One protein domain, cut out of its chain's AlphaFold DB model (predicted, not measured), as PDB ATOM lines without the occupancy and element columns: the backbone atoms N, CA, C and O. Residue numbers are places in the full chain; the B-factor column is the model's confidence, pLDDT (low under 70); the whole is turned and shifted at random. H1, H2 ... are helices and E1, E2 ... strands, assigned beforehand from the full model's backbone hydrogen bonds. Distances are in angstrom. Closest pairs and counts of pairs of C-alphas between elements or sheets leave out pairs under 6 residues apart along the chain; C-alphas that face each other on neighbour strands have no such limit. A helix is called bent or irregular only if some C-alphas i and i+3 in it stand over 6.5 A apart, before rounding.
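This is residues 2 to 110 of the 284 residues of the protein "Acyl-CoA_dh_1 domain-containing protein" of Mycobacterium saskatchewanense (UniProt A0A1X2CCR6). One twisted sheet of seven strands folds back on itself into two leaves that face each other, E5 E6 E2 and E3 E4 E7, with the bent strand E1 as the hinge, and the single helix H1 packs on one side, mostly on E1. The tip of the hairpin E5 and E6, around Ala 87, and the loop at Gly 37 lie at opposite ends of the longest axis. The printed part has 109 residues with one named helix followed by seven named strands, and is mostly strand. The sheet is mixed, in the order E5 E6 E2 E1 E3 E4 E7. The whole is compact, with a radius of gyration of the C-alphas of 13.2 A and spans of 40 by 27 by 25 A.

H1 takes residues 2 to 14, from C-alpha 2 at (192.065, 232.794, 262.959), and is 18.0 A long. E1, residues 25 to 35, is 23.1 A long and bends by 90 degrees at residue 31. E2, residues 41 to 49, is 20.1 A long and bends by 86 degrees at residue 46. E3 is residues 54 to 62, 22.8 A, with C-alpha 54 at (203.745, 230.009, 268.979). E4 is residues 68 to 74 and E5 residues 78 to 84. E6, residues 90 to 99, is 23.5 A long. E7, residues 101 to 107, ends with C-alpha 107 at (202.273, 215.844, 250.813).

H1 is on the sheet at a height of 8.5 A, slantwise to the strands at 47 degrees to E3 on the local plane. It lies over E3 and, only just, over E1, with 3 of its C-alphas falling on E1. The closest C-alphas of H1 and E1 are those of Thr 8 and Val 28, 5.3 A apart. Every O i to N i+4 pair of H1 is within hydrogen-bond range. The pairing of E1 is staggered: residues 25 to 33 pair with E3, parallel, with N 29 and O 58 at 2.9 A, and residues 34 to 35 with E2, antiparallel, with N 34 and O 42 at 2.9 A. E1 and E2 form a hairpin. So do E3 and E4, with N 59 and O 71 at 2.8 A, and E5 and E6, with N 81 and O 93 at 2.9 A. E6 and E2 are antiparallel, with N 45 and O 94 at 2.9 A. E4 and E7 are antiparallel, with N 70 and O 105 at 2.9 A. The edge strands E5 and E7 are apart.

The C-alphas farthest apart, those of Gly 37 and Ala 87, are 41.2 A from each other. The printed part has no cut. No link is long; the link from H1 to E1 is short and the others are tight. The mean pLDDT of the printed part is 89.2, and residues 2 to 3 and 21 to 23 are under 70.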
ATOM      1  N   ALA A   2     192.804 233.762 263.776       57.97
ATOM      2  CA  ALA A   2     192.065 232.794 262.959       57.97
ATOM      3  C   ALA A   2     192.692 232.535 261.572       57.97
ATOM      4  O   ALA A   2     192.626 231.419 261.078       57.97
ATOM      5  N   ASP A   3     193.345 233.538 260.985       68.31
ATOM      6  CA  ASP A   3     194.029 233.479 259.692       68.31
ATOM      7  C   ASP A   3     195.178 232.461 259.671       68.31
ATOM      8  O   ASP A   3     195.182 231.546 258.857       68.31
ATOM      9  N   VAL A   4     196.123 232.550 260.609       70.81
ATOM     10  CA  VAL A   4     197.278 231.631 260.655       70.81
ATOM     11  C   VAL A   4     196.872 230.213 261.058       70.81
ATOM     12  O   VAL A   4     197.429 229.238 260.551       70.81
ATOM     13  N   LEU A   5     195.877 230.088 261.938       77.06
ATOM     14  CA  LEU A   5     195.311 228.792 262.308       77.06
ATOM     15  C   LEU A   5     194.606 228.121 261.129       77.06
ATOM     16  O   LEU A   5     194.733 226.911 260.978       77.06
ATOM     17  N   LEU A   6     193.914 228.887 260.279       82.50
ATOM     18  CA  LEU A   6     193.288 228.366 259.065       82.50
ATOM     19  C   LEU A   6     194.337 227.738 258.141       82.50
ATOM     20  O   LEU A   6     194.189 226.583 257.758       82.50
ATOM     21  N   VAL A   7     195.422 228.463 257.853       87.69
ATOM     22  CA  VAL A   7     196.507 227.983 256.977       87.69
ATOM     23  C   VAL A   7     197.185 226.746 257.576       87.69
ATOM     24  O   VAL A   7     197.354 225.733 256.902       87.69
ATOM     25  N   THR A   8     197.535 226.807 258.863       89.25
ATOM     26  CA  THR A   8     198.223 225.710 259.563       89.25
ATOM     27  C   THR A   8     197.356 224.449 259.606       89.25
ATOM     28  O   THR A   8     197.828 223.362 259.275       89.25
ATOM     29  N   ASN A   9     196.074 224.582 259.957       88.19
ATOM     30  CA  ASN A   9     195.152 223.449 260.026       88.19
ATOM     31  C   ASN A   9     194.806 222.890 258.644       88.19
ATOM     32  O   ASN A   9     194.643 221.679 258.526       88.19
ATOM     33  N   ALA A  10     194.725 223.728 257.606       88.19
ATOM     34  CA  ALA A  10     194.523 223.258 256.239       88.19
ATOM     35  C   ALA A  10     195.684 222.359 255.787       88.19
ATOM     36  O   ALA A  10     195.450 221.270 255.267       88.19
ATOM     37  N   LEU A  11     196.933 222.763 256.054       89.88
ATOM     38  CA  LEU A  11     198.112 221.952 255.735       89.88
ATOM     39  C   LEU A  11     198.148 220.635 256.514       89.88
ATOM     40  O   LEU A  11     198.326 219.576 255.916       89.88
ATOM     41  N   LEU A  12     197.936 220.690 257.833       90.62
ATOM     42  CA  LEU A  12     197.899 219.488 258.671       90.62
ATOM     43  C   LEU A  12     196.770 218.541 258.245       90.62
ATOM     44  O   LEU A  12     197.002 217.345 258.109       90.62
ATOM     45  N   GLY A  13     195.578 219.073 257.966       89.31
ATOM     46  CA  GLY A  13     194.433 218.292 257.502       89.31
ATOM     47  C   GLY A  13     194.705 217.571 256.182       89.31
ATOM     48  O   GLY A  13     194.385 216.391 256.062       89.31
ATOM     49  N   ARG A  14     195.365 218.236 255.224       88.50
ATOM     50  CA  ARG A  14     195.754 217.618 253.942       88.50
ATOM     51  C   ARG A  14     196.777 216.500 254.101       88.50
ATOM     52  O   ARG A  14     196.700 215.514 253.382       88.50
ATOM     53  N   ALA A  15     197.702 216.636 255.043       89.62
ATOM     54  CA  ALA A  15     198.677 215.593 255.346       89.62
ATOM     55  C   ALA A  15     198.107 214.480 256.250       89.62
ATOM     56  O   ALA A  15     198.872 213.649 256.735       89.62
ATOM     57  N   ALA A  16     196.795 214.496 256.541       88.50
ATOM     58  CA  ALA A  16     196.146 213.651 257.551       88.50
ATOM     59  C   ALA A  16     196.880 213.669 258.912       88.50
ATOM     60  O   ALA A  16     196.865 212.703 259.675       88.50
ATOM     61  N   ALA A  17     197.527 214.795 259.210       88.69
ATOM     62  CA  ALA A  17     198.433 214.987 260.322       88.69
ATOM     63  C   ALA A  17     197.760 215.748 261.467       88.69
ATOM     64  O   ALA A  17     196.742 216.430 261.314       88.69
ATOM     65  N   ARG A  18     198.374 215.675 262.648       83.44
ATOM     66  CA  ARG A  18     198.021 216.505 263.804       83.44
ATOM     67  C   ARG A  18     199.278 217.136 264.370       83.44
ATOM     68  O   ARG A  18     200.366 216.576 264.260       83.44
ATOM     69  N   SER A  19     199.117 218.298 264.997       77.19
ATOM     70  CA  SER A  19     200.220 218.888 265.745       77.19
ATOM     71  C   SER A  19     200.579 217.991 266.944       77.19
ATOM     72  O   SER A  19     199.667 217.524 267.633       77.19
ATOM     73  N   PRO A  20     201.873 217.720 267.201       73.69
ATOM     74  CA  PRO A  20     202.296 216.712 268.167       73.69
ATOM     75  C   PRO A  20     202.151 217.143 269.633       73.69
ATOM     76  O   PRO A  20     202.173 216.282 270.507       73.69
ATOM     77  N   ALA A  21     201.980 218.439 269.937       66.50
ATOM     78  CA  ALA A  21     201.745 218.882 271.315       66.50
ATOM     79  C   ALA A  21     200.266 219.192 271.567       66.50
ATOM     80  O   ALA A  21     199.645 219.994 270.870       66.50
ATOM     81  N   ILE A  22     199.726 218.610 272.639       60.00
ATOM     82  CA  ILE A  22     198.430 218.992 273.200       60.00
ATOM     83  C   ILE A  22     198.656 220.257 274.039       60.00
ATOM     84  O   ILE A  22     199.344 220.214 275.056       60.00
ATOM     85  N   GLY A  23     198.097 221.389 273.605       63.50
ATOM     86  CA  GLY A  23     198.188 222.664 274.326       63.50
ATOM     87  C   GLY A  23     199.340 223.555 273.856       63.50
ATOM     88  O   GLY A  23     200.398 223.635 274.478       63.50
ATOM     89  N   GLY A  24     199.122 224.267 272.753       74.31
ATOM     90  CA  GLY A  24     200.037 225.291 272.258       74.31
ATOM     91  C   GLY A  24     199.665 225.755 270.856       74.31
ATOM     92  O   GLY A  24     199.191 224.968 270.041       74.31
ATOM     93  N   LEU A  25     199.873 227.040 270.565       86.88
ATOM     94  CA  LEU A  25     199.659 227.573 269.225       86.88
ATOM     95  C   LEU A  25     200.737 227.017 268.281       86.88
ATOM     96  O   LEU A  25     201.930 227.205 268.528       86.88
ATOM     97  N   THR A  26     200.313 226.341 267.211       90.62
ATOM     98  CA  THR A  26     201.185 225.965 266.090       90.62
ATOM     99  C   THR A  26     201.021 226.996 264.981       90.62
ATOM    100  O   THR A  26     199.894 227.300 264.590       90.62
ATOM    101  N   VAL A  27     202.132 227.543 264.493       91.75
ATOM    102  CA  VAL A  27     202.152 228.555 263.431       91.75
ATOM    103  C   VAL A  27     202.951 228.034 262.251       91.75
ATOM    104  O   VAL A  27     204.110 227.659 262.408       91.75
ATOM    105  N   VAL A  28     202.352 228.032 261.063       93.06
ATOM    106  CA  VAL A  28     203.090 227.797 259.820       93.06
ATOM    107  C   VAL A  28     204.097 228.911 259.556       93.06
ATOM    108  O   VAL A  28     203.780 230.097 259.658       93.06
ATOM    109  N   VAL A  29     205.311 228.517 259.183       92.88
ATOM    110  CA  VAL A  29     206.334 229.411 258.646       92.88
ATOM    111  C   VAL A  29     206.325 229.218 257.127       92.88
ATOM    112  O   VAL A  29     206.840 228.209 256.650       92.88
ATOM    113  N   PRO A  30     205.699 230.124 256.348       89.00
ATOM    114  CA  PRO A  30     205.470 229.934 254.915       89.00
ATOM    115  C   PRO A  30     206.737 230.262 254.110       89.00
ATOM    116  O   PRO A  30     206.757 231.177 253.292       89.00
ATOM    117  N   VAL A  31     207.818 229.535 254.382       92.88
ATOM    118  CA  VAL A  31     209.088 229.579 253.656       92.88
ATOM    119  C   VAL A  31     209.579 228.153 253.460       92.88
ATOM    120  O   VAL A  31     209.296 227.277 254.281       92.88
ATOM    121  N   LEU A  32     210.324 227.925 252.383       95.38
ATOM    122  CA  LEU A  32     210.980 226.647 252.174       95.38
ATOM    123  C   LEU A  32     212.085 226.468 253.221       95.38
ATOM    124  O   LEU A  32     213.028 227.257 253.287       95.38
ATOM    125  N   ALA A  33     211.951 225.433 254.042       95.75
ATOM    126  CA  ALA A  33     212.961 225.021 254.996       95.75
ATOM    127  C   ALA A  33     213.956 224.053 254.345       95.75
ATOM    128  O   ALA A  33     213.606 223.267 253.461       95.75
ATOM    129  N   THR A  34     215.196 224.089 254.817       94.81
ATOM    130  CA  THR A  34     216.249 223.151 254.425       94.81
ATOM    131  C   THR A  34     216.448 222.111 255.514       94.81
ATOM    132  O   THR A  34     216.521 222.469 256.691       94.81
ATOM    133  N   THR A  35     216.604 220.853 255.112       93.31
ATOM    134  CA  THR A  35     216.956 219.749 256.007       93.31
ATOM    135  C   THR A  35     218.398 219.334 255.737       93.31
ATOM    136  O   THR A  35     218.753 219.074 254.585       93.31
ATOM    137  N   ASN A  36     219.243 219.287 256.766       91.19
ATOM    138  CA  ASN A  36     220.631 218.845 256.616       91.19
ATOM    139  C   ASN A  36     220.758 217.305 256.673       91.19
ATOM    140  O   ASN A  36     219.786 216.595 256.926       91.19
ATOM    141  N   GLY A  37     221.968 216.773 256.461       84.44
ATOM    142  CA  GLY A  37     222.218 215.321 256.449       84.44
ATOM    143  C   GLY A  37     221.941 214.594 257.775       84.44
ATOM    144  O   GLY A  37     221.837 213.372 257.782       84.44
ATOM    145  N   ALA A  38     221.790 215.329 258.881       86.44
ATOM    146  CA  ALA A  38     221.403 214.804 260.190       86.44
ATOM    147  C   ALA A  38     219.891 214.934 260.470       86.44
ATOM    148  O   ALA A  38     219.441 214.612 261.567       86.44
ATOM    149  N   GLY A  39     219.100 215.417 259.503       86.38
ATOM    150  CA  GLY A  39     217.660 215.631 259.663       86.38
ATOM    151  C   GLY A  39     217.290 216.917 260.410       86.38
ATOM    152  O   GLY A  39     216.134 217.073 260.801       86.38
ATOM    153  N   LEU A  40     218.239 217.834 260.631       94.44
ATOM    154  CA  LEU A  40     217.973 219.101 261.314       94.44
ATOM    155  C   LEU A  40     217.431 220.144 260.337       94.44
ATOM    156  O   LEU A  40     217.840 220.198 259.176       94.44
ATOM    157  N   ILE A  41     216.520 220.977 260.833       96.19
ATOM    158  CA  ILE A  41     215.773 221.955 260.048       96.19
ATOM    159  C   ILE A  41     216.371 223.348 260.227       96.19
ATOM    160  O   ILE A  41     216.589 223.801 261.350       96.19
ATOM    161  N   SER A  42     216.543 224.049 259.108       96.38
ATOM    162  CA  SER A  42     216.938 225.456 259.055       96.38
ATOM    163  C   SER A  42     215.982 226.251 258.168       96.38
ATOM    164  O   SER A  42     215.575 225.784 257.103       96.38
ATOM    165  N   ALA A  43     215.601 227.452 258.604       96.19
ATOM    166  CA  ALA A  43     214.747 228.365 257.846       96.19
ATOM    167  C   ALA A  43     214.786 229.783 258.428       96.19
ATOM    168  O   ALA A  43     215.006 229.972 259.625       96.19
ATOM    169  N   SER A  44     214.477 230.782 257.603       95.62
ATOM    170  CA  SER A  44     214.319 232.164 258.055       95.62
ATOM    171  C   SER A  44     213.123 232.824 257.377       95.62
ATOM    172  O   SER A  44     212.963 232.742 256.160       95.62
ATOM    173  N   ALA A  45     212.273 233.475 258.167       92.62
ATOM    174  CA  ALA A  45     211.113 234.216 257.689       92.62
ATOM    175  C   ALA A  45     210.904 235.465 258.545       92.62
ATOM    176  O   ALA A  45     210.861 235.396 259.769       92.62
ATOM    177  N   ARG A  46     210.743 236.629 257.913       87.81
ATOM    178  CA  ARG A  46     210.693 237.914 258.633       87.81
ATOM    179  C   ARG A  46     209.322 238.257 259.216       87.81
ATOM    180  O   ARG A  46     209.224 239.009 260.178       87.81
ATOM    181  N   TRP A  47     208.271 237.747 258.592       84.69
ATOM    182  CA  TRP A  47     206.926 238.275 258.746       84.69
ATOM    183  C   TRP A  47     205.938 237.151 259.045       84.69
ATOM    184  O   TRP A  47     205.032 236.881 258.263       84.69
ATOM    185  N   VAL A  48     206.158 236.458 260.165       89.25
ATOM    186  CA  VAL A  48     205.328 235.325 260.583       89.25
ATOM    187  C   VAL A  48     204.313 235.810 261.624       89.25
ATOM    188  O   VAL A  48     204.700 236.120 262.760       89.25
ATOM    189  N   PRO A  49     203.015 235.913 261.283       84.44
ATOM    190  CA  PRO A  49     202.027 236.410 262.226       84.44
ATOM    191  C   PRO A  49     201.866 235.419 263.384       84.44
ATOM    192  O   PRO A  49     201.850 234.208 263.186       84.44
ATOM    193  N   TRP A  50     201.730 235.938 264.602       86.00
ATOM    194  CA  TRP A  50     201.575 235.159 265.839       86.00
ATOM    195  C   TRP A  50     202.757 234.276 266.263       86.00
ATOM    196  O   TRP A  50     202.677 233.665 267.328       86.00
ATOM    197  N   ALA A  51     203.868 234.254 265.520       90.50
ATOM    198  CA  ALA A  51     205.071 233.514 265.911       90.50
ATOM    199  C   ALA A  51     205.558 233.798 267.352       90.50
ATOM    200  O   ALA A  51     205.916 232.838 268.028       90.50
ATOM    201  N   PRO A  52     205.495 235.036 267.893       90.81
ATOM    202  CA  PRO A  52     205.870 235.306 269.287       90.81
ATOM    203  C   PRO A  52     205.053 234.553 270.347       90.81
ATOM    204  O   PRO A  52     205.475 234.460 271.495       90.81
ATOM    205  N   TRP A  53     203.871 234.049 269.985       89.44
ATOM    206  CA  TRP A  53     203.003 233.260 270.862       89.44
ATOM    207  C   TRP A  53     202.957 231.779 270.470       89.44
ATOM    208  O   TRP A  53     202.233 230.998 271.091       89.44
ATOM    209  N   ALA A  54     203.693 231.385 269.430       90.88
ATOM    210  CA  ALA A  54     203.745 230.009 268.979       90.88
ATOM    211  C   ALA A  54     204.542 229.160 269.976       90.88
ATOM    212  O   ALA A  54     205.635 229.527 270.399       90.88
ATOM    213  N   ARG A  55     204.009 227.987 270.323       92.81
ATOM    214  CA  ARG A  55     204.782 226.933 271.002       92.81
ATOM    215  C   ARG A  55     205.506 226.057 269.981       92.81
ATOM    216  O   ARG A  55     206.530 225.453 270.292       92.81
ATOM    217  N   GLN A  56     204.961 225.994 268.769       93.44
ATOM    218  CA  GLN A  56     205.418 225.140 267.685       93.44
ATOM    219  C   GLN A  56     205.375 225.887 266.355       93.44
ATOM    220  O   GLN A  56     204.448 226.651 266.081       93.44
ATOM    221  N   LEU A  57     206.374 225.627 265.526       94.38
ATOM    222  CA  LEU A  57     206.517 226.155 264.181       94.38
ATOM    223  C   LEU A  57     206.333 224.999 263.200       94.38
ATOM    224  O   LEU A  57     207.044 223.999 263.286       94.38
ATOM    225  N   LEU A  58     205.359 225.115 262.300       95.25
ATOM    226  CA  LEU A  58     205.157 224.162 261.215       95.25
ATOM    227  C   LEU A  58     206.010 224.598 260.022       95.25
ATOM    228  O   LEU A  58     205.743 225.625 259.395       95.25
ATOM    229  N   MET A  59     207.038 223.810 259.739       95.62
ATOM    230  CA  MET A  59     208.020 224.012 258.681       95.62
ATOM    231  C   MET A  59     207.657 223.161 257.465       95.62
ATOM    232  O   MET A  59     207.172 222.037 257.611       95.62
ATOM    233  N   ILE A  60     207.924 223.685 256.270       95.75
ATOM    234  CA  ILE A  60     207.696 222.994 254.999       95.75
ATOM    235  C   ILE A  60     209.066 222.725 254.379       95.75
ATOM    236  O   ILE A  60     209.755 223.665 253.991       95.75
ATOM    237  N   ALA A  61     209.469 221.460 254.302       94.69
ATOM    238  CA  ALA A  61     210.754 221.050 253.737       94.69
ATOM    239  C   ALA A  61     210.552 220.157 252.507       94.69
ATOM    240  O   ALA A  61     209.520 219.498 252.370       94.69
ATOM    241  N   ALA A  62     211.536 220.137 251.609       93.44
ATOM    242  CA  ALA A  62     211.560 219.189 250.500       93.44
ATOM    243  C   ALA A  62     211.955 217.787 250.986       93.44
ATOM    244  O   ALA A  62     212.868 217.648 251.800       93.44
ATOM    245  N   ASP A  63     211.304 216.760 250.443       87.69
ATOM    246  CA  ASP A  63     211.611 215.350 250.700       87.69
ATOM    247  C   ASP A  63     211.662 214.588 249.378       87.69
ATOM    248  O   ASP A  63     210.745 213.864 248.990       87.69
ATOM    249  N   GLY A  64     212.751 214.831 248.653       82.69
ATOM    250  CA  GLY A  64     212.921 214.359 247.288       82.69
ATOM    251  C   GLY A  64     212.153 215.195 246.255       82.69
ATOM    252  O   GLY A  64     211.503 216.195 246.577       82.69
ATOM    253  N   PRO A  65     212.271 214.828 244.971       79.81
ATOM    254  CA  PRO A  65     211.594 215.530 243.893       79.81
ATOM    255  C   PRO A  65     210.077 215.342 244.000       79.81
ATOM    256  O   PRO A  65     209.580 214.221 244.036       79.81
ATOM    257  N   GLY A  66     209.342 216.454 244.012       88.50
ATOM    258  CA  GLY A  66     207.879 216.443 243.929       88.50
ATOM    259  C   GLY A  66     207.135 216.132 245.227       88.50
ATOM    260  O   GLY A  66     205.918 216.016 245.176       88.50
ATOM    261  N   ARG A  67     207.822 216.036 246.371       93.50
ATOM    262  CA  ARG A  67     207.197 215.752 247.667       93.50
ATOM    263  C   ARG A  67     207.649 216.739 248.740       93.50
ATOM    264  O   ARG A  67     208.801 217.183 248.769       93.50
ATOM    265  N   ALA A  68     206.723 217.083 249.624       95.00
ATOM    266  CA  ALA A  68     206.952 217.957 250.760       95.00
ATOM    267  C   ALA A  68     206.776 217.186 252.065       95.00
ATOM    268  O   ALA A  68     205.868 216.363 252.198       95.00
ATOM    269  N   THR A  69     207.584 217.523 253.061       95.00
ATOM    270  CA  THR A  69     207.390 217.077 254.439       95.00
ATOM    271  C   THR A  69     206.999 218.259 255.303       95.00
ATOM    272  O   THR A  69     207.638 219.315 255.290       95.00
ATOM    273  N   LEU A  70     205.953 218.057 256.096       95.25
ATOM    274  CA  LEU A  70     205.566 218.958 257.164       95.25
ATOM    275  C   LEU A  70     206.313 218.548 258.431       95.25
ATOM    276  O   LEU A  70     206.150 217.434 258.927       95.25
ATOM    277  N   THR A  71     207.132 219.454 258.954       94.62
ATOM    278  CA  THR A  71     207.963 219.203 260.135       94.62
ATOM    279  C   THR A  71     207.644 220.214 261.216       94.62
ATOM    280  O   THR A  71     207.664 221.417 260.976       94.62
ATOM    281  N   VAL A  72     207.360 219.746 262.425       94.62
ATOM    282  CA  VAL A  72     207.137 220.616 263.578       94.62
ATOM    283  C   VAL A  72     208.445 220.818 264.328       94.62
ATOM    284  O   VAL A  72     209.068 219.861 264.782       94.62
ATOM    285  N   VAL A  73     208.832 222.080 264.493       95.00
ATOM    286  CA  VAL A  73     209.952 222.510 265.336       95.00
ATOM    287  C   VAL A  73     209.383 223.202 266.569       95.00
ATOM    288  O   VAL A  73     208.493 224.048 266.470       95.00
ATOM    289  N   GLU A  74     209.867 222.855 267.762       94.25
ATOM    290  CA  GLU A  74     209.487 223.598 268.966       94.25
ATOM    291  C   GLU A  74     210.041 225.027 268.923       94.25
ATOM    292  O   GLU A  74     211.223 225.230 268.650       94.25
ATOM    293  N   ALA A  75     209.216 226.019 269.268       93.75
ATOM    294  CA  ALA A  75     209.590 227.433 269.184       93.75
ATOM    295  C   ALA A  75     210.803 227.803 270.059       93.75
ATOM    296  O   ALA A  75     211.500 228.764 269.757       93.75
ATOM    297  N   ARG A  76     211.109 227.012 271.102       94.50
ATOM    298  CA  ARG A  76     212.319 227.179 271.930       94.50
ATOM    299  C   ARG A  76     213.632 226.980 271.160       94.50
ATOM    300  O   ARG A  76     214.674 227.393 271.652       94.50
ATOM    301  N   HIS A  77     213.589 226.331 269.995       95.62
ATOM    302  CA  HIS A  77     214.745 226.145 269.111       95.62
ATOM    303  C   HIS A  77     214.840 227.232 268.021       95.62
ATOM    304  O   HIS A  77     215.637 227.097 267.097       95.62
ATOM    305  N   ALA A  78     214.020 228.285 268.096       96.12
ATOM    306  CA  ALA A  78     214.010 229.392 267.147       96.12
ATOM    307  C   ALA A  78     214.389 230.719 267.828       96.12
ATOM    308  O   ALA A  78     213.934 231.003 268.936       96.12
ATOM    309  N   ASP A  79     215.155 231.569 267.137       96.81
ATOM    310  CA  ASP A  79     215.236 233.001 267.454       96.81
ATOM    311  C   ASP A  79     213.989 233.679 266.866       96.81
ATOM    312  O   ASP A  79     213.815 233.723 265.644       96.81
ATOM    313  N   ILE A  80     213.089 234.157 267.731       95.56
ATOM    314  CA  ILE A  80     211.857 234.851 267.334       95.56
ATOM    315  C   ILE A  80     211.937 236.299 267.806       95.56
ATOM    316  O   ILE A  80     211.659 236.615 268.965       95.56
ATOM    317  N   ARG A  81     212.257 237.207 266.884       94.31
ATOM    318  CA  ARG A  81     212.272 238.646 267.172       94.31
ATOM    319  C   ARG A  81     210.891 239.230 266.973       94.31
ATOM    320  O   ARG A  81     210.324 239.156 265.883       94.31
ATOM    321  N   VAL A  82     210.354 239.812 268.037       92.81
ATOM    322  CA  VAL A  82     209.017 240.399 268.034       92.81
ATOM    323  C   VAL A  82     209.035 241.738 267.306       92.81
ATOM    324  O   VAL A  82     209.788 242.643 267.657       92.81
ATOM    325  N   HIS A  83     208.156 241.870 266.323       87.06
ATOM    326  CA  HIS A  83     207.838 243.115 265.643       87.06
ATOM    327  C   HIS A  83     206.365 243.442 265.860       87.06
ATOM    328  O   HIS A  83     205.529 242.543 265.910       87.06
ATOM    329  N   GLU A  84     206.034 244.719 265.977       87.38
ATOM    330  CA  GLU A  84     204.649 245.180 265.988       87.38
ATOM    331  C   GLU A  84     204.356 245.864 264.653       87.38
ATOM    332  O   GLU A  84     205.147 246.688 264.190       87.38
ATOM    333  N   ASN A  85     203.264 245.473 263.996       85.62
ATOM    334  CA  ASN A  85     202.832 246.124 262.763       85.62
ATOM    335  C   ASN A  85     202.036 247.407 263.071       85.62
ATOM    336  O   ASN A  85     201.703 247.686 264.222       85.62
ATOM    337  N   LEU A  86     201.686 248.187 262.042       86.88
ATOM    338  CA  LEU A  86     200.948 249.450 262.220       86.88
ATOM    339  C   LEU A  86     199.611 249.276 262.957       86.88
ATOM    340  O   LEU A  86     199.136 250.206 263.603       86.88
ATOM    341  N   ALA A  87     199.008 248.090 262.868       86.06
ATOM    342  CA  ALA A  87     197.741 247.751 263.505       86.06
ATOM    343  C   ALA A  87     197.890 247.251 264.957       86.06
ATOM    344  O   ALA A  87     196.900 246.826 265.554       86.06
ATOM    345  N   GLY A  88     199.104 247.249 265.517       84.12
ATOM    346  CA  GLY A  88     199.385 246.757 266.868       84.12
ATOM    347  C   GLY A  88     199.459 245.229 266.984       84.12
ATOM    348  O   GLY A  88     199.523 244.689 268.088       84.12
ATOM    349  N   ALA A  89     199.419 244.493 265.867       83.56
ATOM    350  CA  ALA A  89     199.552 243.040 265.892       83.56
ATOM    351  C   ALA A  89     201.028 242.644 266.010       83.56
ATOM    352  O   ALA A  89     201.886 243.227 265.343       83.56
ATOM    353  N   ARG A  90     201.325 241.609 266.811       83.44
ATOM    354  CA  ARG A  90     202.696 241.107 266.984       83.44
ATOM    355  C   ARG A  90     203.043 240.006 265.989       83.44
ATOM    356  O   ARG A  90     202.320 239.022 265.822       83.44
ATOM    357  N   TRP A  91     204.177 240.205 265.344       85.88
ATOM    358  CA  TRP A  91     204.774 239.388 264.299       85.88
ATOM    359  C   TRP A  91     206.124 238.902 264.792       85.88
ATOM    360  O   TRP A  91     206.742 239.535 265.645       85.88
ATOM    361  N   GLY A  92     206.573 237.768 264.271       88.50
ATOM    362  CA  GLY A  92     207.907 237.258 264.541       88.50
ATOM    363  C   GLY A  92     208.740 237.261 263.275       88.50
ATOM    364  O   GLY A  92     208.311 236.702 262.263       88.50
ATOM    365  N   ALA A  93     209.939 237.831 263.353       92.75
ATOM    366  CA  ALA A  93     211.027 237.386 262.501       92.75
ATOM    367  C   ALA A  93     211.579 236.100 263.122       92.75
ATOM    368  O   ALA A  93     212.151 236.128 264.209       92.75
ATOM    369  N   VAL A  94     211.321 234.980 262.458       95.25
ATOM    370  CA  VAL A  94     211.656 233.627 262.890       95.25
ATOM    371  C   VAL A  94     212.940 233.204 262.194       95.25
ATOM    372  O   VAL A  94     213.029 233.257 260.968       95.25
ATOM    373  N   SER A  95     213.925 232.769 262.968       97.06
ATOM    374  CA  SER A  95     215.136 232.120 262.473       97.06
ATOM    375  C   SER A  95     215.330 230.800 263.204       97.06
ATOM    376  O   SER A  95     215.435 230.760 264.426       97.06
ATOM    377  N   VAL A  96     215.351 229.717 262.438       97.12
ATOM    378  CA  VAL A  96     215.616 228.359 262.904       97.12
ATOM    379  C   VAL A  96     216.928 227.931 262.264       97.12
ATOM    380  O   VAL A  96     217.076 228.051 261.047       97.12
ATOM    381  N   PHE A  97     217.875 227.460 263.069       96.88
ATOM    382  CA  PHE A  97     219.175 227.001 262.591       96.88
ATOM    383  C   PHE A  97     219.496 225.644 263.207       96.88
ATOM    384  O   PHE A  97     219.567 225.534 264.429       96.88
ATOM    385  N   ASP A  98     219.647 224.635 262.350       96.19
ATOM    386  CA  ASP A  98     219.973 223.250 262.685       96.19
ATOM    387  C   ASP A  98     219.185 222.733 263.903       96.19
ATOM    388  O   ASP A  98     219.723 222.130 264.833       96.19
ATOM    389  N   ALA A  99     217.871 222.969 263.896       96.25
ATOM    390  CA  ALA A  99     216.991 222.580 264.987       96.25
ATOM    391  C   ALA A  99     216.420 221.168 264.786       96.25
ATOM    392  O   ALA A  99     216.090 220.787 263.657       96.25
ATOM    393  N   PRO A 100     216.209 220.401 265.871       95.25
ATOM    394  CA  PRO A 100     215.486 219.143 265.784       95.25
ATOM    395  C   PRO A 100     214.022 219.406 265.414       95.25
ATOM    396  O   PRO A 100     213.343 220.237 266.028       95.25
ATOM    397  N   GLY A 101     213.538 218.676 264.413       92.31
ATOM    398  CA  GLY A 101     212.157 218.720 263.954       92.31
ATOM    399  C   GLY A 101     211.513 217.337 263.987       92.31
ATOM    400  O   GLY A 101     212.165 216.329 263.726       92.31
ATOM    401  N   GLN A 102     210.223 217.284 264.304       92.69
ATOM    402  CA  GLN A 102     209.419 216.070 264.204       92.69
ATOM    403  C   GLN A 102     208.614 216.109 262.906       92.69
ATOM    404  O   GLN A 102     207.760 216.981 262.742       92.69
ATOM    405  N   SER A 103     208.857 215.168 261.994       92.50
ATOM    406  CA  SER A 103     207.993 214.988 260.822       92.50
ATOM    407  C   SER A 103     206.590 214.585 261.279       92.50
ATOM    408  O   SER A 103     206.435 213.659 262.079       92.50
ATOM    409  N   VAL A 104     205.575 215.308 260.810       93.44
ATOM    410  CA  VAL A 104     204.167 215.076 261.173       93.44
ATOM    411  C   VAL A 104     203.329 214.578 260.003       93.44
ATOM    412  O   VAL A 104     202.237 214.068 260.225       93.44
ATOM    413  N   GLY A 105     203.830 214.704 258.773       92.88
ATOM    414  CA  GLY A 105     203.161 214.207 257.579       92.88
ATOM    415  C   GLY A 105     203.872 214.614 256.293       92.88
ATOM    416  O   GLY A 105     204.754 215.477 256.294       92.88
ATOM    417  N   THR A 106     203.468 213.994 255.191       94.06
ATOM    418  CA  THR A 106     203.972 214.277 253.843       94.06
ATOM    419  C   THR A 106     202.836 214.702 252.926       94.06
ATOM    420  O   THR A 106     201.675 214.364 253.154       94.06
ATOM    421  N   LEU A 107     203.176 215.452 251.886       92.81
ATOM    422  CA  LEU A 107     202.273 215.844 250.813       92.81
ATOM    423  C   LEU A 107     202.930 215.479 249.484       92.81
ATOM    424  O   LEU A 107     204.092 215.829 249.273       92.81
ATOM    425  N   ASP A 108     202.179 214.838 248.589       92.62
ATOM    426  CA  ASP A 108     202.620 214.463 247.236       92.62
ATOM    427  C   ASP A 108     202.619 215.672 246.284       92.62
ATOM    428  O   ASP A 108     202.077 215.643 245.183       92.62
ATOM    429  N   GLU A 109     203.197 216.777 246.751       91.25
ATOM    430  CA  GLU A 109     203.371 218.025 246.018       91.25
ATOM    431  C   GLU A 109     204.769 218.591 246.285       91.25
ATOM    432  O   GLU A 109     205.290 218.454 247.397       91.25
ATOM    433  N   PRO A 110     205.383 219.299 245.319       93.50
ATOM    434  CA  PRO A 110     206.641 219.992 245.557       93.50
ATOM    435  C   PRO A 110     206.536 220.945 246.758       93.50
ATOM    436  O   PRO A 110     205.605 221.747 246.841       93.50
TER     437      PRO A 110